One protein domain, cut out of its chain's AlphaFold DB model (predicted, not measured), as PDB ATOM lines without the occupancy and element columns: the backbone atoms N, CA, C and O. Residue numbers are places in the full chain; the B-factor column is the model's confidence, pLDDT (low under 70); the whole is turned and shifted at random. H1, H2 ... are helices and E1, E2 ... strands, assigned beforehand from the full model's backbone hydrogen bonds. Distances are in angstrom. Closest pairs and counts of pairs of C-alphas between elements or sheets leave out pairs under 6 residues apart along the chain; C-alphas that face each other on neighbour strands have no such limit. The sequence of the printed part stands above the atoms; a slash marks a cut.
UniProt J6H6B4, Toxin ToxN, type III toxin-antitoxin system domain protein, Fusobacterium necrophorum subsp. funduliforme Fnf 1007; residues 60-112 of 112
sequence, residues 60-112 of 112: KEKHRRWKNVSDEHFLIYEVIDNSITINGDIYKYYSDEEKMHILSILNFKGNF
ATOM      1  N   LYS A  60     158.866 156.096 135.576       94.44
ATOM      2  CA  LYS A  60     159.603 157.294 135.171       94.44
ATOM      3  C   LYS A  60     159.766 157.247 133.665       94.44
ATOM      4  O   LYS A  60     159.790 156.167 133.077       94.44
ATOM      5  N   GLU A  61     159.984 158.406 133.059       95.12
ATOM      6  CA  GLU A  61     160.060 158.550 131.603       95.12
ATOM      7  C   GLU A  61     161.099 157.618 130.954       95.12
ATOM      8  O   GLU A  61     160.845 157.011 129.914       95.12
ATOM      9  N   LYS A  62     162.243 157.398 131.620       93.12
ATOM     10  CA  LYS A  62     163.285 156.476 131.139       93.12
ATOM     11  C   LYS A  62     162.791 155.033 130.943       93.12
ATOM     12  O   LYS A  62     163.313 154.327 130.082       93.12
ATOM     13  N   HIS A  63     161.775 154.599 131.693       94.38
ATOM     14  CA  HIS A  63     161.266 153.227 131.651       94.38
ATOM     15  C   HIS A  63     160.441 152.930 130.389       94.38
ATOM     16  O   HIS A  63     160.277 151.762 130.050       94.38
ATOM     17  N   ARG A  64     160.003 153.941 129.618       94.75
ATOM     18  CA  ARG A  64     159.317 153.715 128.325       94.75
ATOM     19  C   ARG A  64     160.148 152.885 127.349       94.75
ATOM     20  O   ARG A  64     159.608 152.137 126.540       94.75
ATOM     21  N   ARG A  65     161.473 153.037 127.423       93.19
ATOM     22  CA  ARG A  65     162.438 152.367 126.540       93.19
ATOM     23  C   ARG A  65     162.934 151.034 127.096       93.19
ATOM     24  O   ARG A  65     163.697 150.348 126.425       93.19
ATOM     25  N   TRP A  66     162.544 150.668 128.315       94.19
ATOM     26  CA  TRP A  66     163.001 149.430 128.936       94.19
ATOM     27  C   TRP A  66     162.288 148.217 128.327       94.19
ATOM     28  O   TRP A  66     161.141 148.285 127.862       94.19
ATOM     29  N   LYS A  67     162.987 147.077 128.328       94.69
ATOM     30  CA  LYS A  67     162.358 145.769 128.103       94.69
ATOM     31  C   LYS A  67     161.359 145.505 129.227       94.69
ATOM     32  O   LYS A  67     161.555 145.990 130.336       94.69
ATOM     33  N   ASN A  68     160.303 144.744 128.960       95.00
ATOM     34  CA  ASN A  68     159.285 144.481 129.982       95.00
ATOM     35  C   ASN A  68     159.845 143.607 131.117       95.00
ATOM     36  O   ASN A  68     159.506 143.815 132.276       95.00
ATOM     37  N   VAL A  69     160.742 142.682 130.768       94.62
ATOM     38  CA  VAL A  69     161.462 141.800 131.691       94.62
ATOM     39  C   VAL A  69     162.931 141.766 131.283       94.62
ATOM     40  O   VAL A  69     163.245 141.755 130.085       94.62
ATOM     41  N   SER A  70     163.822 141.780 132.264       92.94
ATOM     42  CA  SER A  70     165.256 141.560 132.103       92.94
ATOM     43  C   SER A  70     165.831 140.913 133.367       92.94
ATOM     44  O   SER A  70     165.118 140.746 134.355       92.94
ATOM     45  N   ASP A  71     167.128 140.613 133.352       88.56
ATOM     46  CA  ASP A  71     167.843 140.115 134.532       88.56
ATOM     47  C   ASP A  71     167.986 141.188 135.634       88.56
ATOM     48  O   ASP A  71     168.337 140.877 136.768       88.56
ATOM     49  N   GLU A  72     167.689 142.457 135.330       88.25
ATOM     50  CA  GLU A  72     167.824 143.587 136.257       88.25
ATOM     51  C   GLU A  72     166.478 144.103 136.779       88.25
ATOM     52  O   GLU A  72     166.428 144.737 137.838       88.25
ATOM     53  N   HIS A  73     165.376 143.862 136.057       92.44
ATOM     54  CA  HIS A  73     164.078 144.441 136.401       92.44
ATOM     55  C   HIS A  73     162.869 143.725 135.794       92.44
ATOM     56  O   HIS A  73     162.945 143.050 134.765       92.44
ATOM     57  N   PHE A  74     161.705 143.998 136.383       95.06
ATOM     58  CA  PHE A  74     160.391 143.642 135.851       95.06
ATOM     59  C   PHE A  74     159.472 144.870 135.864       95.06
ATOM     60  O   PHE A  74     159.291 145.505 136.907       95.06
ATOM     61  N   LEU A  75     158.887 145.222 134.716       96.19
ATOM     62  CA  LEU A  75     157.865 146.268 134.643       96.19
ATOM     63  C   LEU A  75     156.522 145.704 135.119       96.19
ATOM     64  O   LEU A  75     156.038 144.712 134.585       96.19
ATOM     65  N   ILE A  76     155.896 146.369 136.084       96.38
ATOM     66  CA  ILE A  76     154.499 146.152 136.459       96.38
ATOM     67  C   ILE A  76     153.664 147.101 135.605       96.38
ATOM     68  O   ILE A  76     153.848 148.319 135.672       96.38
ATOM     69  N   TYR A  77     152.775 146.550 134.787       97.12
ATOM     70  CA  TYR A  77     151.962 147.310 133.846       97.12
ATOM     71  C   TYR A  77     150.569 146.704 133.701       97.12
ATOM     72  O   TYR A  77     150.354 145.528 133.990       97.12
ATOM     73  N   GLU A  78     149.652 147.518 133.202       97.50
ATOM     74  CA  GLU A  78     148.352 147.105 132.678       97.50
ATOM     75  C   GLU A  78     148.262 147.478 131.191       97.50
ATOM     76  O   GLU A  78     149.025 148.319 130.703       97.50
ATOM     77  N   VAL A  79     147.357 146.831 130.462       97.88
ATOM     78  CA  VAL A  79     147.033 147.178 129.074       97.88
ATOM     79  C   VAL A  79     145.689 147.887 129.086       97.88
ATOM     80  O   VAL A  79     144.735 147.385 129.679       97.88
ATOM     81  N   ILE A  80     145.642 149.071 128.488       98.12
ATOM     82  CA  ILE A  80     144.462 149.935 128.466       98.12
ATOM     83  C   ILE A  80     144.225 150.474 127.059       98.12
ATOM     84  O   ILE A  80     145.158 150.581 126.262       98.12
ATOM     85  N   ASP A  81     142.991 150.882 126.780       98.19
ATOM     86  CA  ASP A  81     142.620 151.525 125.521       98.19
ATOM     87  C   ASP A  81     143.417 152.824 125.280       98.19
ATOM     88  O   ASP A  81     143.697 153.604 126.203       98.19
ATOM     89  N   ASN A  82     143.775 153.087 124.021       97.00
ATOM     90  CA  ASN A  82     144.567 154.251 123.632       97.00
ATOM     91  C   ASN A  82     143.909 155.597 123.980       97.00
ATOM     92  O   ASN A  82     144.630 156.575 124.226       97.00
ATOM     93  N   SER A  83     142.580 155.647 124.076       96.69
ATOM     94  CA  SER A  83     141.813 156.832 124.471       96.69
ATOM     95  C   SER A  83     142.049 157.264 125.924       96.69
ATOM     96  O   SER A  83     141.937 158.452 126.234       96.69
ATOM     97  N   ILE A  84     142.441 156.351 126.819       96.31
ATOM     98  CA  ILE A  84     142.605 156.643 128.250       96.31
ATOM     99  C   ILE A  84     143.954 157.311 128.487       96.31
ATOM    100  O   ILE A  84     144.990 156.669 128.372       96.31
ATOM    101  N   THR A  85     143.987 158.596 128.839       93.81
ATOM    102  CA  THR A  85     145.249 159.291 129.145       93.81
ATOM    103  C   THR A  85     145.154 160.041 130.462       93.81
ATOM    104  O   THR A  85     144.376 160.982 130.601       93.81
ATOM    105  N   ILE A  86     145.992 159.639 131.412       94.56
ATOM    106  CA  ILE A  86     146.149 160.273 132.719       94.56
ATOM    107  C   ILE A  86     147.455 161.072 132.705       94.56
ATOM    108  O   ILE A  86     148.506 160.573 132.292       94.56
ATOM    109  N   ASN A  87     147.384 162.343 133.105       94.38
ATOM    110  CA  ASN A  87     148.539 163.235 133.089       94.38
ATOM    111  C   ASN A  87     149.601 162.788 134.106       94.38
ATOM    112  O   ASN A  87     149.288 162.591 135.275       94.38
ATOM    113  N   GLY A  88     150.856 162.696 133.665       92.38
ATOM    114  CA  GLY A  88     151.994 162.276 134.489       92.38
ATOM    115  C   GLY A  88     152.307 160.778 134.436       92.38
ATOM    116  O   GLY A  88     153.422 160.392 134.786       92.38
ATOM    117  N   ASP A  89     151.381 159.960 133.935       95.75
ATOM    118  CA  ASP A  89     151.581 158.519 133.798       95.75
ATOM    119  C   ASP A  89     152.480 158.169 132.607       95.75
ATOM    120  O   ASP A  89     152.670 158.940 131.656       95.75
ATOM    121  N   ILE A  90     153.067 156.975 132.671       97.62
ATOM    122  CA  ILE A  90     154.090 156.528 131.730       97.62
ATOM    123  C   ILE A  90     153.529 155.421 130.851       97.62
ATOM    124  O   ILE A  90     153.155 154.357 131.334       97.62
ATOM    125  N   TYR A  91     153.536 155.657 129.541       97.06
ATOM    126  CA  TYR A  91     152.945 154.749 128.564       97.06
ATOM    127  C   TYR A  91     153.969 154.240 127.552       97.06
ATOM    128  O   TYR A  91     154.908 154.951 127.174       97.06
ATOM    129  N   LYS A  92     153.749 153.019 127.067       95.62
ATOM    130  CA  LYS A  92     154.494 152.378 125.980       95.62
ATOM    131  C   LYS A  92     153.507 151.815 124.956       95.62
ATOM    132  O   LYS A  92     152.424 151.371 125.326       95.62
ATOM    133  N   TYR A  93     153.886 151.839 123.678       95.31
ATOM    134  CA  TYR A  93     153.095 151.205 122.622       95.31
ATOM    135  C   TYR A  93     152.882 149.717 122.928       95.31
ATOM    136  O   TYR A  93     153.824 149.037 123.349       95.31
ATOM    137  N   TYR A  94     151.661 149.240 122.700       96.06
ATOM    138  CA  TYR A  94     151.300 147.829 122.799       96.06
ATOM    139  C   TYR A  94     150.690 147.337 121.487       96.06
ATOM    140  O   TYR A  94     151.207 146.390 120.896       96.06
ATOM    141  N   SER A  95     149.652 148.024 121.009       97.38
ATOM    142  CA  SER A  95     148.984 147.771 119.735       97.38
ATOM    143  C   SER A  95     148.399 149.074 119.170       97.38
ATOM    144  O   SER A  95     148.573 150.157 119.734       97.38
ATOM    145  N   ASP A  96     147.705 148.984 118.037       97.06
ATOM    146  CA  ASP A  96     147.056 150.145 117.417       97.06
ATOM    147  C   ASP A  96     145.813 150.616 118.200       97.06
ATOM    148  O   ASP A  96     145.431 151.786 118.118       97.06
ATOM    149  N   GLU A  97     145.223 149.741 119.018       97.88
ATOM    150  CA  GLU A  97     144.025 150.022 119.825       97.88
ATOM    151  C   GLU A  97     144.356 150.254 121.308       97.88
ATOM    152  O   GLU A  97     143.667 151.005 121.997       97.88
ATOM    153  N   GLU A  98     145.462 149.686 121.793       98.31
ATOM    154  CA  GLU A  98     145.821 149.678 123.209       98.31
ATOM    155  C   GLU A  98     147.261 150.138 123.464       98.31
ATOM    156  O   GLU A  98     148.165 150.041 122.626       98.31
ATOM    157  N   LYS A  99     147.510 150.564 124.700       97.69
ATOM    158  CA  LYS A  99     148.832 150.915 125.219       97.69
ATOM    159  C   LYS A  99     149.092 150.253 126.557       97.69
ATOM    160  O   LYS A  99     148.193 150.009 127.356       97.69
ATOM    161  N   MET A 100     150.371 150.025 126.826       97.81
ATOM    162  CA  MET A 100     150.836 149.621 128.144       97.81
ATOM    163  C   MET A 100     150.961 150.853 129.033       97.81
ATOM    164  O   MET A 100     151.766 151.742 128.743       97.81
ATOM    165  N   HIS A 101     150.228 150.874 130.137       97.88
ATOM    166  CA  HIS A 101     150.436 151.812 131.230       97.88
ATOM    167  C   HIS A 101     151.415 151.195 132.236       97.88
ATOM    168  O   HIS A 101     151.126 150.182 132.869       97.88
ATOM    169  N   ILE A 102     152.608 151.780 132.356       97.88
ATOM    170  CA  ILE A 102     153.643 151.321 133.283       97.88
ATOM    171  C   ILE A 102     153.327 151.885 134.669       97.88
ATOM    172  O   ILE A 102     153.509 153.076 134.910       97.88
ATOM    173  N   LEU A 103     152.924 151.009 135.586       96.19
ATOM    174  CA  LEU A 103     152.560 151.351 136.960       96.19
ATOM    175  C   LEU A 103     153.796 151.437 137.856       96.19
ATOM    176  O   LEU A 103     153.951 152.343 138.679       96.19
ATOM    177  N   SER A 104     154.694 150.459 137.728       95.50
ATOM    178  CA  SER A 104     155.822 150.322 138.642       95.50
ATOM    179  C   SER A 104     156.923 149.405 138.115       95.50
ATOM    180  O   SER A 104     156.806 148.821 137.041       95.50
ATOM    181  N   ILE A 105     158.028 149.321 138.853       95.44
ATOM    182  CA  ILE A 105     159.214 148.548 138.496       95.44
ATOM    183  C   ILE A 105     159.697 147.790 139.726       95.44
ATOM    184  O   ILE A 105     160.029 148.403 140.743       95.44
ATOM    185  N   LEU A 106     159.795 146.471 139.601       93.50
ATOM    186  CA  LEU A 106     160.566 145.627 140.510       93.50
ATOM    187  C   LEU A 106     162.024 145.667 140.053       93.50
ATOM    188  O   LEU A 106     162.303 145.327 138.906       93.50
ATOM    189  N   ASN A 107     162.934 146.128 140.914       87.19
ATOM    190  CA  ASN A 107     164.357 146.240 140.575       87.19
ATOM    191  C   ASN A 107     165.136 145.150 141.305       87.19
ATOM    192  O   ASN A 107     165.108 145.105 142.533       87.19
ATOM    193  N   PHE A 108     165.823 144.301 140.551       82.06
ATOM    194  CA  PHE A 108     166.667 143.230 141.081       82.06
ATOM    195  C   PHE A 108     168.120 143.681 141.241       82.06
ATOM    196  O   PHE A 108     168.831 143.131 142.073       82.06
ATOM    197  N   LYS A 109     168.539 144.712 140.490       71.81
ATOM    198  CA  LYS A 109     169.880 145.292 140.571       71.81
ATOM    199  C   LYS A 109     169.845 146.812 140.712       71.81
ATOM    200  O   LYS A 109     169.158 147.506 139.958       71.81
ATOM    201  N   GLY A 110     170.586 147.325 141.690       60.22
ATOM    202  CA  GLY A 110     170.712 148.753 141.964       60.22
ATOM    203  C   GLY A 110     171.692 149.442 141.021       60.22
ATOM    204  O   GLY A 110     172.865 149.568 141.341       60.22
ATOM    205  N   ASN A 111     171.221 149.930 139.872       52.12
ATOM    206  CA  ASN A 111     171.980 150.909 139.084       52.12
ATOM    207  C   ASN A 111     171.727 152.309 139.688       52.12
ATOM    208  O   ASN A 111     170.749 152.967 139.305       52.12
ATOM    209  N   PHE A 112     172.537 152.714 140.677       47.22
ATOM    210  CA  PHE A 112     172.471 154.034 141.330       47.22
ATOM    211  C   PHE A 112     173.265 155.100 140.580       47.22
ATOM    212  O   PHE A 112     174.413 154.816 140.178       47.22
TER     213      PHE A 112
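Overview. This is residues 60 to 112 of the 112 residues of the protein "Toxin ToxN, type III toxin-antitoxin system domain protein" of Fusobacterium necrophorum subsp. funduliforme Fnf 1007 (UniProt J6H6B4). What shape do these atoms make? Two long antiparallel strands, E1 and E3, form a strongly twisted ribbon; the short strand E2 is paired beside residues 99 to 102 of E3, and the short helix H1 covers part of this sheet. What is it built of? The printed part has 53 residues with H1, E1, E2 and E3 in that order along the chain, and its class is mostly strand. The sheet's order is E1, E3, E2, all antiparallel. How compact is it? It is elongated, spanning 35 by 20 by 14 A, and only just compact, close to loose, with a radius of gyration of the C-alphas of 11.6 A.

Along the chain. Where does the first element begin? H1, residues 61 to 65, begins at C-alpha 61 (160.060, 158.550, 131.603). Which strands follow? E1 is residues 73 to 81, 25.1 A from first to last C-alpha, and E2 is residues 90 to 93. E3, residues 98 to 107, is 25.6 A long, bends by 55 degrees at residue 103 and ends at C-alpha 107 (164.357, 146.240, 140.575).

Arrangement. Where is H1? It is on the sheet, over E3, at a height of 8.0 A over the sheet; its closest C-alphas to E2 are those of Arg 64 and Lys 92, 5.5 A. Its one O i to N i+4 pair is not within hydrogen-bond range, but 2 of 2 O i to N i+3 pairs are. How do the strands pair? E1 and E3 are antiparallel at 158 degrees, with N 76 and O 104 at 2.8 A. E2 and E3 form a hairpin at 125 degrees, with N 102 and O 90 at 2.8 A; E1 and E2 are apart.

Size, cuts and confidence. How far does it reach? The two C-alphas farthest apart, those of Glu 97 and Phe 112, are 35.9 A apart. Is it continuous and confident? The printed part has no cut and no long link, and residues 110 to 112 have pLDDT under 70.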